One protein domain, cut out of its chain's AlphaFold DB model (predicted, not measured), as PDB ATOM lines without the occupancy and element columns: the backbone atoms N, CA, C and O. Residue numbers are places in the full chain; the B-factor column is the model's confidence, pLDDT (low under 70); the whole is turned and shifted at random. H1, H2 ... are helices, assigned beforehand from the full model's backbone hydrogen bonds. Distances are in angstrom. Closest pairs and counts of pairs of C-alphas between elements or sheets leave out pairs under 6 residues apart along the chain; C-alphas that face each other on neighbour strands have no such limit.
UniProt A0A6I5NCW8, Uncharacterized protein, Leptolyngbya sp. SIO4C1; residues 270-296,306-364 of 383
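This is residues 270 to 296 and 306 to 364 of the 383 residues of an uncharacterized protein of Leptolyngbya sp. SIO4C1 (UniProt A0A6I5NCW8). Helices H1 and H3 lie side by side; the long H2 runs past them on one side, near both, and short H4 folds back from the end of H3 on the other. The printed part has 86 residues, with named helices H1 to H4 in chain order and no named strand: all helix. It is only just compact, close to loose (radius of gyration of the C-alphas 14.1 A), spanning 45 by 30 by 21 A.

Start in H1, residues 270 to 291: it touches H3, residues 341 to 354, the same way at a shallow tilt of 30 degrees, closest at C-alphas 276 and 348, 4.0 A apart. H2, residues 306 to 330, is close to H1 but not clearly touching, closest at C-alphas 314 and 286, 6.6 A. H4, residues 356 to 363, only just touches H3, only at the corner, with residues 350 to 351 of H3 alone; the closest C-alphas, 351 and 358, are 6.0 A apart. In these four helices every O i to N i+4 pair is within hydrogen-bond range.

Find C-alpha 270 at (121.662, 143.992, 167.703); H1 runs 31.4 A from there. H2 spans 36.1 A, H3 19.8 A; H4 ends at C-alpha 363, (129.926, 154.091, 151.681).

Residues 297 to 305 are cut out, a 13.9 A gap between C-alphas 296 and 306. Residues 329 to 335 stand free; 35 residues are under pLDDT 70, among them 322 to 338.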
ATOM      1  N   SER A 270     121.469 143.223 166.473       84.94
ATOM      2  CA  SER A 270     121.662 143.992 167.703       84.94
ATOM      3  C   SER A 270     123.053 143.799 168.310       84.94
ATOM      4  O   SER A 270     123.622 144.766 168.811       84.94
ATOM      5  N   SER A 271     123.621 142.588 168.264       87.12
ATOM      6  CA  SER A 271     124.968 142.356 168.791       87.12
ATOM      7  C   SER A 271     126.025 143.073 167.958       87.12
ATOM      8  O   SER A 271     126.914 143.702 168.526       87.12
ATOM      9  N   MET A 272     125.877 143.075 166.632       84.56
ATOM     10  CA  MET A 272     126.738 143.836 165.728       84.56
ATOM     11  C   MET A 272     126.670 145.347 166.015       84.56
ATOM     12  O   MET A 272     127.709 145.996 166.105       84.56
ATOM     13  N   ILE A 273     125.471 145.908 166.220       85.31
ATOM     14  CA  ILE A 273     125.291 147.338 166.537       85.31
ATOM     15  C   ILE A 273     125.942 147.697 167.878       85.31
ATOM     16  O   ILE A 273     126.660 148.691 167.963       85.31
ATOM     17  N   ILE A 274     125.716 146.893 168.922       86.88
ATOM     18  CA  ILE A 274     126.304 147.127 170.251       86.88
ATOM     19  C   ILE A 274     127.830 147.022 170.182       86.88
ATOM     20  O   ILE A 274     128.526 147.883 170.718       86.88
ATOM     21  N   GLY A 275     128.341 146.004 169.480       86.62
ATOM     22  CA  GLY A 275     129.764 145.853 169.201       86.62
ATOM     23  C   GLY A 275     130.323 147.095 168.520       86.62
ATOM     24  O   GLY A 275     131.272 147.683 169.024       86.62
ATOM     25  N   GLY A 276     129.682 147.560 167.445       87.25
ATOM     26  CA  GLY A 276     130.067 148.775 166.725       87.25
ATOM     27  C   GLY A 276     130.052 150.037 167.577       87.25
ATOM     28  O   GLY A 276     130.994 150.825 167.504       87.25
ATOM     29  N   GLY A 277     129.048 150.209 168.437       84.06
ATOM     30  CA  GLY A 277     129.004 151.319 169.388       84.06
ATOM     31  C   GLY A 277     130.181 151.294 170.365       84.06
ATOM     32  O   GLY A 277     130.857 152.306 170.547       84.06
ATOM     33  N   PHE A 278     130.474 150.125 170.945       87.19
ATOM     34  CA  PHE A 278     131.594 149.958 171.873       87.19
ATOM     35  C   PHE A 278     132.946 150.154 171.176       87.19
ATOM     36  O   PHE A 278     133.792 150.909 171.650       87.19
ATOM     37  N   GLY A 279     133.115 149.537 170.008       87.44
ATOM     38  CA  GLY A 279     134.283 149.709 169.156       87.44
ATOM     39  C   GLY A 279     134.520 151.173 168.807       87.44
ATOM     40  O   GLY A 279     135.623 151.668 169.000       87.44
ATOM     41  N   GLY A 280     133.483 151.890 168.367       87.56
ATOM     42  CA  GLY A 280     133.558 153.310 168.016       87.56
ATOM     43  C   GLY A 280     133.965 154.201 169.179       87.56
ATOM     44  O   GLY A 280     134.813 155.075 169.002       87.56
ATOM     45  N   ALA A 281     133.433 153.942 170.376       84.56
ATOM     46  CA  ALA A 281     133.839 154.653 171.585       84.56
ATOM     47  C   ALA A 281     135.329 154.433 171.898       84.56
ATOM     48  O   ALA A 281     136.065 155.400 172.106       84.56
ATOM     49  N   VAL A 282     135.791 153.178 171.859       86.94
ATOM     50  CA  VAL A 282     137.202 152.832 172.092       86.94
ATOM     51  C   VAL A 282     138.106 153.440 171.014       86.94
ATOM     52  O   VAL A 282     139.116 154.049 171.344       86.94
ATOM     53  N   GLY A 283     137.728 153.343 169.738       86.44
ATOM     54  CA  GLY A 283     138.491 153.896 168.618       86.44
ATOM     55  C   GLY A 283     138.603 155.418 168.674       86.44
ATOM     56  O   GLY A 283     139.691 155.963 168.490       86.44
ATOM     57  N   SER A 284     137.510 156.114 168.999       84.25
ATOM     58  CA  SER A 284     137.525 157.568 169.188       84.25
ATOM     59  C   SER A 284     138.420 157.973 170.357       84.25
ATOM     60  O   SER A 284     139.154 158.954 170.244       84.25
ATOM     61  N   LEU A 285     138.391 157.224 171.465       81.75
ATOM     62  CA  LEU A 285     139.289 157.465 172.591       81.75
ATOM     63  C   LEU A 285     140.747 157.269 172.163       81.75
ATOM     64  O   LEU A 285     141.570 158.151 172.385       81.75
ATOM     65  N   SER A 286     141.054 156.175 171.461       85.25
ATOM     66  CA  SER A 286     142.387 155.919 170.907       85.25
ATOM     67  C   SER A 286     142.882 157.049 170.004       85.25
ATOM     68  O   SER A 286     144.051 157.421 170.080       85.25
ATOM     69  N   ARG A 287     142.001 157.637 169.187       84.81
ATOM     70  CA  ARG A 287     142.337 158.788 168.343       84.81
ATOM     71  C   ARG A 287     142.653 160.037 169.163       84.81
ATOM     72  O   ARG A 287     143.657 160.685 168.892       84.81
ATOM     73  N   VAL A 288     141.820 160.380 170.149       79.50
ATOM     74  CA  VAL A 288     142.056 161.547 171.024       79.50
ATOM     75  C   VAL A 288     143.401 161.417 171.736       79.50
ATOM     76  O   VAL A 288     144.157 162.382 171.809       79.50
ATOM     77  N   LEU A 289     143.728 160.205 172.187       77.31
ATOM     78  CA  LEU A 289     145.006 159.907 172.827       77.31
ATOM     79  C   LEU A 289     146.200 159.997 171.867       77.31
ATOM     80  O   LEU A 289     147.298 160.329 172.298       77.31
ATOM     81  N   GLN A 290     146.003 159.716 170.578       84.56
ATOM     82  CA  GLN A 290     147.062 159.813 169.574       84.56
ATOM     83  C   GLN A 290     147.306 161.249 169.093       84.56
ATOM     84  O   GLN A 290     148.450 161.604 168.826       84.56
ATOM     85  N   VAL A 291     146.248 162.049 168.928       78.69
ATOM     86  CA  VAL A 291     146.331 163.414 168.367       78.69
ATOM     87  C   VAL A 291     146.881 164.422 169.377       78.69
ATOM     88  O   VAL A 291     147.465 165.416 168.963       78.69
ATOM     89  N   ASN A 292     146.787 164.126 170.676       67.06
ATOM     90  CA  ASN A 292     147.363 164.944 171.744       67.06
ATOM     91  C   ASN A 292     148.567 164.247 172.406       67.06
ATOM     92  O   ASN A 292     148.493 163.902 173.591       67.06
ATOM     93  N   PRO A 293     149.677 163.991 171.686       60.62
ATOM     94  CA  PRO A 293     150.857 163.383 172.273       60.62
ATOM     95  C   PRO A 293     151.587 164.424 173.133       60.62
ATOM     96  O   PRO A 293     152.539 165.042 172.688       60.62
ATOM     97  N   ALA A 294     151.117 164.624 174.365       57.47
ATOM     98  CA  ALA A 294     151.840 165.189 175.510       57.47
ATOM     99  C   ALA A 294     152.505 166.587 175.404       57.47
ATOM    100  O   ALA A 294     152.927 167.095 176.441       57.47
ATOM    101  N   GLU A 295     152.575 167.257 174.250       55.59
ATOM    102  CA  GLU A 295     153.288 168.545 174.136       55.59
ATOM    103  C   GLU A 295     152.520 169.732 174.748       55.59
ATOM    104  O   GLU A 295     153.143 170.697 175.178       55.59
ATOM    105  N   GLU A 296     151.194 169.644 174.904       50.47
ATOM    106  CA  GLU A 296     150.379 170.711 175.522       50.47
ATOM    107  C   GLU A 296     149.974 170.417 176.985       50.47
ATOM    108  O   GLU A 296     149.335 171.235 177.642       50.47
ATOM    109  N   TYR A 306     150.504 159.707 184.454       56.09
ATOM    110  CA  TYR A 306     149.261 159.497 183.709       56.09
ATOM    111  C   TYR A 306     149.516 159.374 182.205       56.09
ATOM    112  O   TYR A 306     148.922 158.511 181.561       56.09
ATOM    113  N   ALA A 307     150.448 160.157 181.652       58.09
ATOM    114  CA  ALA A 307     150.813 160.074 180.236       58.09
ATOM    115  C   ALA A 307     151.419 158.701 179.875       58.09
ATOM    116  O   ALA A 307     151.019 158.072 178.893       58.09
ATOM    117  N   SER A 308     152.318 158.191 180.726       58.69
ATOM    118  CA  SER A 308     152.881 156.837 180.623       58.69
ATOM    119  C   SER A 308     151.791 155.754 180.692       58.69
ATOM    120  O   SER A 308     151.699 154.914 179.791       58.69
ATOM    121  N   GLY A 309     150.902 155.810 181.692       66.88
ATOM    122  CA  GLY A 309     149.842 154.815 181.880       66.88
ATOM    123  C   GLY A 309     148.868 154.724 180.702       66.88
ATOM    124  O   GLY A 309     148.486 153.628 180.293       66.88
ATOM    125  N   ILE A 310     148.518 155.860 180.100       64.00
ATOM    126  CA  ILE A 310     147.611 155.915 178.948       64.00
ATOM    127  C   ILE A 310     148.212 155.211 177.722       64.00
ATOM    128  O   ILE A 310     147.512 154.454 177.047       64.00
ATOM    129  N   SER A 311     149.507 155.406 177.450       60.75
ATOM    130  CA  SER A 311     150.189 154.745 176.326       60.75
ATOM    131  C   SER A 311     150.219 153.217 176.470       60.75
ATOM    132  O   SER A 311     150.009 152.492 175.495       60.75
ATOM    133  N   VAL A 312     150.387 152.719 177.700       66.56
ATOM    134  CA  VAL A 312     150.357 151.285 178.015       66.56
ATOM    135  C   VAL A 312     148.951 150.725 177.815       66.56
ATOM    136  O   VAL A 312     148.793 149.680 177.188       66.56
ATOM    137  N   VAL A 313     147.916 151.436 178.274       68.38
ATOM    138  CA  VAL A 313     146.513 151.038 178.065       68.38
ATOM    139  C   VAL A 313     146.171 150.991 176.574       68.38
ATOM    140  O   VAL A 313     145.574 150.017 176.115       68.38
ATOM    141  N   LEU A 314     146.598 151.989 175.797       67.44
ATOM    142  CA  LEU A 314     146.411 152.010 174.347       67.44
ATOM    143  C   LEU A 314     147.097 150.809 173.676       67.44
ATOM    144  O   LEU A 314     146.483 150.130 172.853       67.44
ATOM    145  N   ALA A 315     148.347 150.521 174.049       64.25
ATOM    146  CA  ALA A 315     149.094 149.382 173.527       64.25
ATOM    147  C   ALA A 315     148.413 148.043 173.861       64.25
ATOM    148  O   ALA A 315     148.344 147.162 173.005       64.25
ATOM    149  N   VAL A 316     147.851 147.901 175.066       66.56
ATOM    150  CA  VAL A 316     147.077 146.716 175.470       66.56
ATOM    151  C   VAL A 316     145.803 146.579 174.635       66.56
ATOM    152  O   VAL A 316     145.544 145.499 174.112       66.56
ATOM    153  N   ILE A 317     145.040 147.661 174.447       72.44
ATOM    154  CA  ILE A 317     143.817 147.652 173.628       72.44
ATOM    155  C   ILE A 317     144.138 147.251 172.183       72.44
ATOM    156  O   ILE A 317     143.502 146.348 171.636       72.44
ATOM    157  N   LEU A 318     145.148 147.878 171.574       71.31
ATOM    158  CA  LEU A 318     145.575 147.574 170.206       71.31
ATOM    159  C   LEU A 318     146.081 146.133 170.075       71.31
ATOM    160  O   LEU A 318     145.758 145.459 169.098       71.31
ATOM    161  N   SER A 319     146.816 145.636 171.073       62.22
ATOM    162  CA  SER A 319     147.264 144.243 171.131       62.22
ATOM    163  C   SER A 319     146.083 143.270 171.223       62.22
ATOM    164  O   SER A 319     146.015 142.317 170.449       62.22
ATOM    165  N   CYS A 320     145.088 143.536 172.076       68.12
ATOM    166  CA  CYS A 320     143.867 142.730 172.156       68.12
ATOM    167  C   CYS A 320     143.115 142.692 170.820       68.12
ATOM    168  O   CYS A 320     142.705 141.618 170.381       68.12
ATOM    169  N   ILE A 321     142.970 143.836 170.144       71.75
ATOM    170  CA  ILE A 321     142.321 143.915 168.827       71.75
ATOM    171  C   ILE A 321     143.117 143.120 167.784       71.75
ATOM    172  O   ILE A 321     142.529 142.352 167.022       71.75
ATOM    173  N   ALA A 322     144.446 143.249 167.772       68.12
ATOM    174  CA  ALA A 322     145.315 142.502 166.868       68.12
ATOM    175  C   ALA A 322     145.245 140.985 167.111       68.12
ATOM    176  O   ALA A 322     145.213 140.218 166.149       68.12
ATOM    177  N   ILE A 323     145.157 140.545 168.372       69.62
ATOM    178  CA  ILE A 323     144.968 139.135 168.740       69.62
ATOM    179  C   ILE A 323     143.603 138.632 168.265       69.62
ATOM    180  O   ILE A 323     143.544 137.576 167.643       69.62
ATOM    181  N   ILE A 324     142.517 139.380 168.499       66.50
ATOM    182  CA  ILE A 324     141.171 139.019 168.015       66.50
ATOM    183  C   ILE A 324     141.178 138.892 166.488       66.50
ATOM    184  O   ILE A 324     140.649 137.924 165.940       66.50
ATOM    185  N   PHE A 325     141.829 139.834 165.802       69.81
ATOM    186  CA  PHE A 325     141.975 139.818 164.353       69.81
ATOM    187  C   PHE A 325     142.796 138.615 163.862       69.81
ATOM    188  O   PHE A 325     142.379 137.937 162.925       69.81
ATOM    189  N   MET A 326     143.935 138.304 164.496       62.81
ATOM    190  CA  MET A 326     144.768 137.150 164.130       62.81
ATOM    191  C   MET A 326     144.086 135.813 164.413       62.81
ATOM    192  O   MET A 326     144.062 134.965 163.525       62.81
ATOM    193  N   ALA A 327     143.506 135.634 165.603       59.59
ATOM    194  CA  ALA A 327     142.826 134.401 165.997       59.59
ATOM    195  C   ALA A 327     141.649 134.078 165.065       59.59
ATOM    196  O   ALA A 327     141.379 132.921 164.769       59.59
ATOM    197  N   ARG A 328     140.974 135.109 164.545       62.38
ATOM    198  CA  ARG A 328     139.892 134.946 163.565       62.38
ATOM    199  C   ARG A 328     140.384 134.820 162.123       62.38
ATOM    200  O   ARG A 328     139.664 134.275 161.300       62.38
ATOM    201  N   LYS A 329     141.592 135.295 161.806       60.81
ATOM    202  CA  LYS A 329     142.229 135.094 160.494       60.81
ATOM    203  C   LYS A 329     142.809 133.681 160.341       60.81
ATOM    204  O   LYS A 329     142.906 133.204 159.213       60.81
ATOM    205  N   SER A 330     143.220 133.032 161.437       46.81
ATOM    206  CA  SER A 330     143.810 131.684 161.408       46.81
ATOM    207  C   SER A 330     142.794 130.563 161.177       46.81
ATOM    208  O   SER A 330     143.172 129.523 160.642       46.81
ATOM    209  N   ASP A 331     141.519 130.781 161.505       50.03
ATOM    210  CA  ASP A 331     140.451 129.824 161.218       50.03
ATOM    211  C   ASP A 331     139.912 130.067 159.803       50.03
ATOM    212  O   ASP A 331     139.166 131.005 159.530       50.03
ATOM    213  N   ALA A 332     140.360 129.230 158.870       40.97
ATOM    214  CA  ALA A 332     140.152 129.330 157.430       40.97
ATOM    215  C   ALA A 332     138.696 129.084 156.963       40.97
ATOM    216  O   ALA A 332     138.435 128.187 156.161       40.97
ATOM    217  N   GLN A 333     137.753 129.926 157.385       44.34
ATOM    218  CA  GLN A 333     136.505 130.160 156.660       44.34
ATOM    219  C   GLN A 333     136.447 131.631 156.246       44.34
ATOM    220  O   GLN A 333     136.463 132.542 157.068       44.34
ATOM    221  N   SER A 334     136.501 131.844 154.929       39.56
ATOM    222  CA  SER A 334     136.738 133.141 154.306       39.56
ATOM    223  C   SER A 334     135.671 134.162 154.677       39.56
ATOM    224  O   SER A 334     134.481 133.871 154.584       39.56
ATOM    225  N   PHE A 335     136.152 135.374 154.930       48.09
ATOM    226  CA  PHE A 335     135.433 136.576 155.328       48.09
ATOM    227  C   PHE A 335     135.106 136.613 156.816       48.09
ATOM    228  O   PHE A 335     134.285 135.861 157.325       48.09
ATOM    229  N   ILE A 336     135.747 137.571 157.493       48.97
ATOM    230  CA  ILE A 336     135.214 138.234 158.681       48.97
ATOM    231  C   ILE A 336     133.709 138.369 158.451       48.97
ATOM    232  O   ILE A 336     133.294 139.177 157.619       48.97
ATOM    233  N   SER A 337     132.889 137.553 159.117       55.53
ATOM    234  CA  SER A 337     131.462 137.808 159.135       55.53
ATOM    235  C   SER A 337     131.319 139.075 159.961       55.53
ATOM    236  O   SER A 337     131.220 139.034 161.185       55.53
ATOM    237  N   VAL A 338     131.346 140.214 159.272       63.28
ATOM    238  CA  VAL A 338     130.999 141.548 159.780       63.28
ATOM    239  C   VAL A 338     129.687 141.514 160.582       63.28
ATOM    240  O   VAL A 338     129.416 142.395 161.385       63.28
ATOM    241  N   GLU A 339     128.912 140.452 160.389       76.56
ATOM    242  CA  GLU A 339     127.645 140.108 161.005       76.56
ATOM    243  C   GLU A 339     127.700 139.727 162.501       76.56
ATOM    244  O   GLU A 339     126.630 139.554 163.077       76.56
ATOM    245  N   ASP A 340     128.866 139.573 163.152       84.00
ATOM    246  CA  ASP A 340     128.952 139.262 164.597       84.00
ATOM    247  C   ASP A 340     129.359 140.466 165.483       84.00
ATOM    248  O   ASP A 340     129.705 141.546 164.999       84.00
ATOM    249  N   PHE A 341     129.286 140.300 166.811       87.00
ATOM    250  CA  PHE A 341     129.641 141.353 167.779       87.00
ATOM    251  C   PHE A 341     131.076 141.867 167.588       87.00
ATOM    252  O   PHE A 341     131.322 143.067 167.695       87.00
ATOM    253  N   TRP A 342     132.023 140.972 167.299       87.06
ATOM    254  CA  TRP A 342     133.435 141.318 167.155       87.06
ATOM    255  C   TRP A 342     133.719 142.002 165.821       87.06
ATOM    256  O   TRP A 342     134.506 142.944 165.785       87.06
ATOM    257  N   GLY A 343     133.046 141.583 164.748       84.81
ATOM    258  CA  GLY A 343     133.041 142.279 163.465       84.81
ATOM    259  C   GLY A 343     132.494 143.697 163.610       84.81
ATOM    260  O   GLY A 343     133.142 144.652 163.176       84.81
ATOM    261  N   GLY A 344     131.367 143.840 164.315       87.56
ATOM    262  CA  GLY A 344     130.821 145.132 164.723       87.56
ATOM    263  C   GLY A 344     131.847 145.970 165.485       87.56
ATOM    264  O   GLY A 344     132.139 147.088 165.073       87.56
ATOM    265  N   LEU A 345     132.453 145.418 166.539       88.81
ATOM    266  CA  LEU A 345     133.473 146.088 167.355       88.81
ATOM    267  C   LEU A 345     134.680 146.542 166.538       88.81
ATOM    268  O   LEU A 345     135.111 147.681 166.686       88.81
ATOM    269  N   LEU A 346     135.204 145.697 165.652       87.81
ATOM    270  CA  LEU A 346     136.342 146.040 164.805       87.81
ATOM    271  C   LEU A 346     136.004 147.188 163.845       87.81
ATOM    272  O   LEU A 346     136.769 148.145 163.746       87.81
ATOM    273  N   ILE A 347     134.860 147.117 163.159       87.25
ATOM    274  CA  ILE A 347     134.422 148.181 162.243       87.25
ATOM    275  C   ILE A 347     134.155 149.469 163.008       87.25
ATOM    276  O   ILE A 347     134.613 150.529 162.589       87.25
ATOM    277  N   GLY A 348     133.469 149.377 164.147       89.12
ATOM    278  CA  GLY A 348     133.252 150.500 165.047       89.12
ATOM    279  C   GLY A 348     134.571 151.148 165.438       89.12
ATOM    280  O   GLY A 348     134.727 152.353 165.269       89.12
ATOM    281  N   PHE A 349     135.549 150.353 165.876       90.38
ATOM    282  CA  PHE A 349     136.879 150.833 166.241       90.38
ATOM    283  C   PHE A 349     137.572 151.545 165.086       90.38
ATOM    284  O   PHE A 349     138.033 152.668 165.265       90.38
ATOM    285  N   LEU A 350     137.601 150.940 163.895       89.31
ATOM    286  CA  LEU A 350     138.213 151.550 162.716       89.31
ATOM    287  C   LEU A 350     137.546 152.882 162.365       89.31
ATOM    288  O   LEU A 350     138.252 153.869 162.162       89.31
ATOM    289  N   VAL A 351     136.210 152.938 162.359       87.31
ATOM    290  CA  VAL A 351     135.439 154.167 162.109       87.31
ATOM    291  C   VAL A 351     135.715 155.219 163.185       87.31
ATOM    292  O   VAL A 351     135.962 156.374 162.856       87.31
ATOM    293  N   GLY A 352     135.716 154.846 164.466       88.00
ATOM    294  CA  GLY A 352     135.997 155.768 165.570       88.00
ATOM    295  C   GLY A 352     137.430 156.307 165.539       88.00
ATOM    296  O   GLY A 352     137.656 157.493 165.764       88.00
ATOM    297  N   TYR A 353     138.394 155.447 165.207       89.00
ATOM    298  CA  TYR A 353     139.815 155.781 165.165       89.00
ATOM    299  C   TYR A 353     140.174 156.678 163.973       89.00
ATOM    300  O   TYR A 353     140.817 157.713 164.130       89.00
ATOM    301  N   THR A 354     139.715 156.327 162.773       90.12
ATOM    302  CA  THR A 354     139.995 157.091 161.542       90.12
ATOM    303  C   THR A 354     139.069 158.302 161.370       90.12
ATOM    304  O   THR A 354     139.461 159.327 160.806       90.12
ATOM    305  N   GLY A 355     137.860 158.245 161.934       85.69
ATOM    306  CA  GLY A 355     136.801 159.245 161.802       85.69
ATOM    307  C   GLY A 355     135.978 159.109 160.522       85.69
ATOM    308  O   GLY A 355     135.820 158.034 159.947       85.69
ATOM    309  N   THR A 356     135.429 160.234 160.062       83.69
ATOM    310  CA  THR A 356     134.485 160.283 158.932       83.69
ATOM    311  C   THR A 356     135.103 159.907 157.584       83.69
ATOM    312  O   THR A 356     134.372 159.489 156.689       83.69
ATOM    313  N   SER A 357     136.429 159.985 157.435       85.56
ATOM    314  CA  SER A 357     137.135 159.643 156.193       85.56
ATOM    315  C   SER A 357     136.977 158.169 155.804       85.56
ATOM    316  O   SER A 357     136.757 157.858 154.635       85.56
ATOM    317  N   PHE A 358     137.006 157.251 156.773       79.00
ATOM    318  CA  PHE A 358     136.791 155.826 156.508       79.00
ATOM    319  C   PHE A 358     135.336 155.521 156.155       79.00
ATOM    320  O   PHE A 358     135.073 154.704 155.278       79.00
ATOM    321  N   PHE A 359     134.379 156.215 156.779       76.44
ATOM    322  CA  PHE A 359     132.966 156.072 156.423       76.44
ATOM    323  C   PHE A 359     132.694 156.526 154.982       76.44
ATOM    324  O   PHE A 359     131.970 155.849 154.253       76.44
ATOM    325  N   GLN A 360     133.312 157.628 154.544       84.25
ATOM    326  CA  GLN A 360     133.231 158.098 153.155       84.25
ATOM    327  C   GLN A 360     133.823 157.073 152.180       84.25
ATOM    328  O   GLN A 360     133.210 156.773 151.159       84.25
ATOM    329  N   GLN A 361     134.971 156.477 152.521       83.06
ATOM    330  CA  GLN A 361     135.595 155.433 151.707       83.06
ATOM    331  C   GLN A 361     134.737 154.161 151.623       83.06
ATOM    332  O   GLN A 361     134.660 153.544 150.564       83.06
ATOM    333  N   LEU A 362     134.085 153.773 152.723       76.62
ATOM    334  CA  LEU A 362     133.276 152.556 152.799       76.62
ATOM    335  C   LEU A 362     131.921 152.699 152.095       76.62
ATOM    336  O   LEU A 362     131.466 151.769 151.437       76.62
ATOM    337  N   THR A 363     131.264 153.849 152.249       82.69
ATOM    338  CA  THR A 363     129.926 154.091 151.681       82.69
ATOM    339  C   THR A 363     129.960 154.665 150.270       82.69
ATOM    340  O   THR A 363     128.936 154.670 149.592       82.69
ATOM    341  N   GLY A 364     131.110 155.186 149.832       84.00
ATOM    342  CA  GLY A 364     131.222 155.961 148.597       84.00
ATOM    343  C   GLY A 364     130.498 157.311 148.658       84.00
ATOM    344  O   GLY A 364     130.447 158.020 147.654       84.00
TER     345      GLY A 364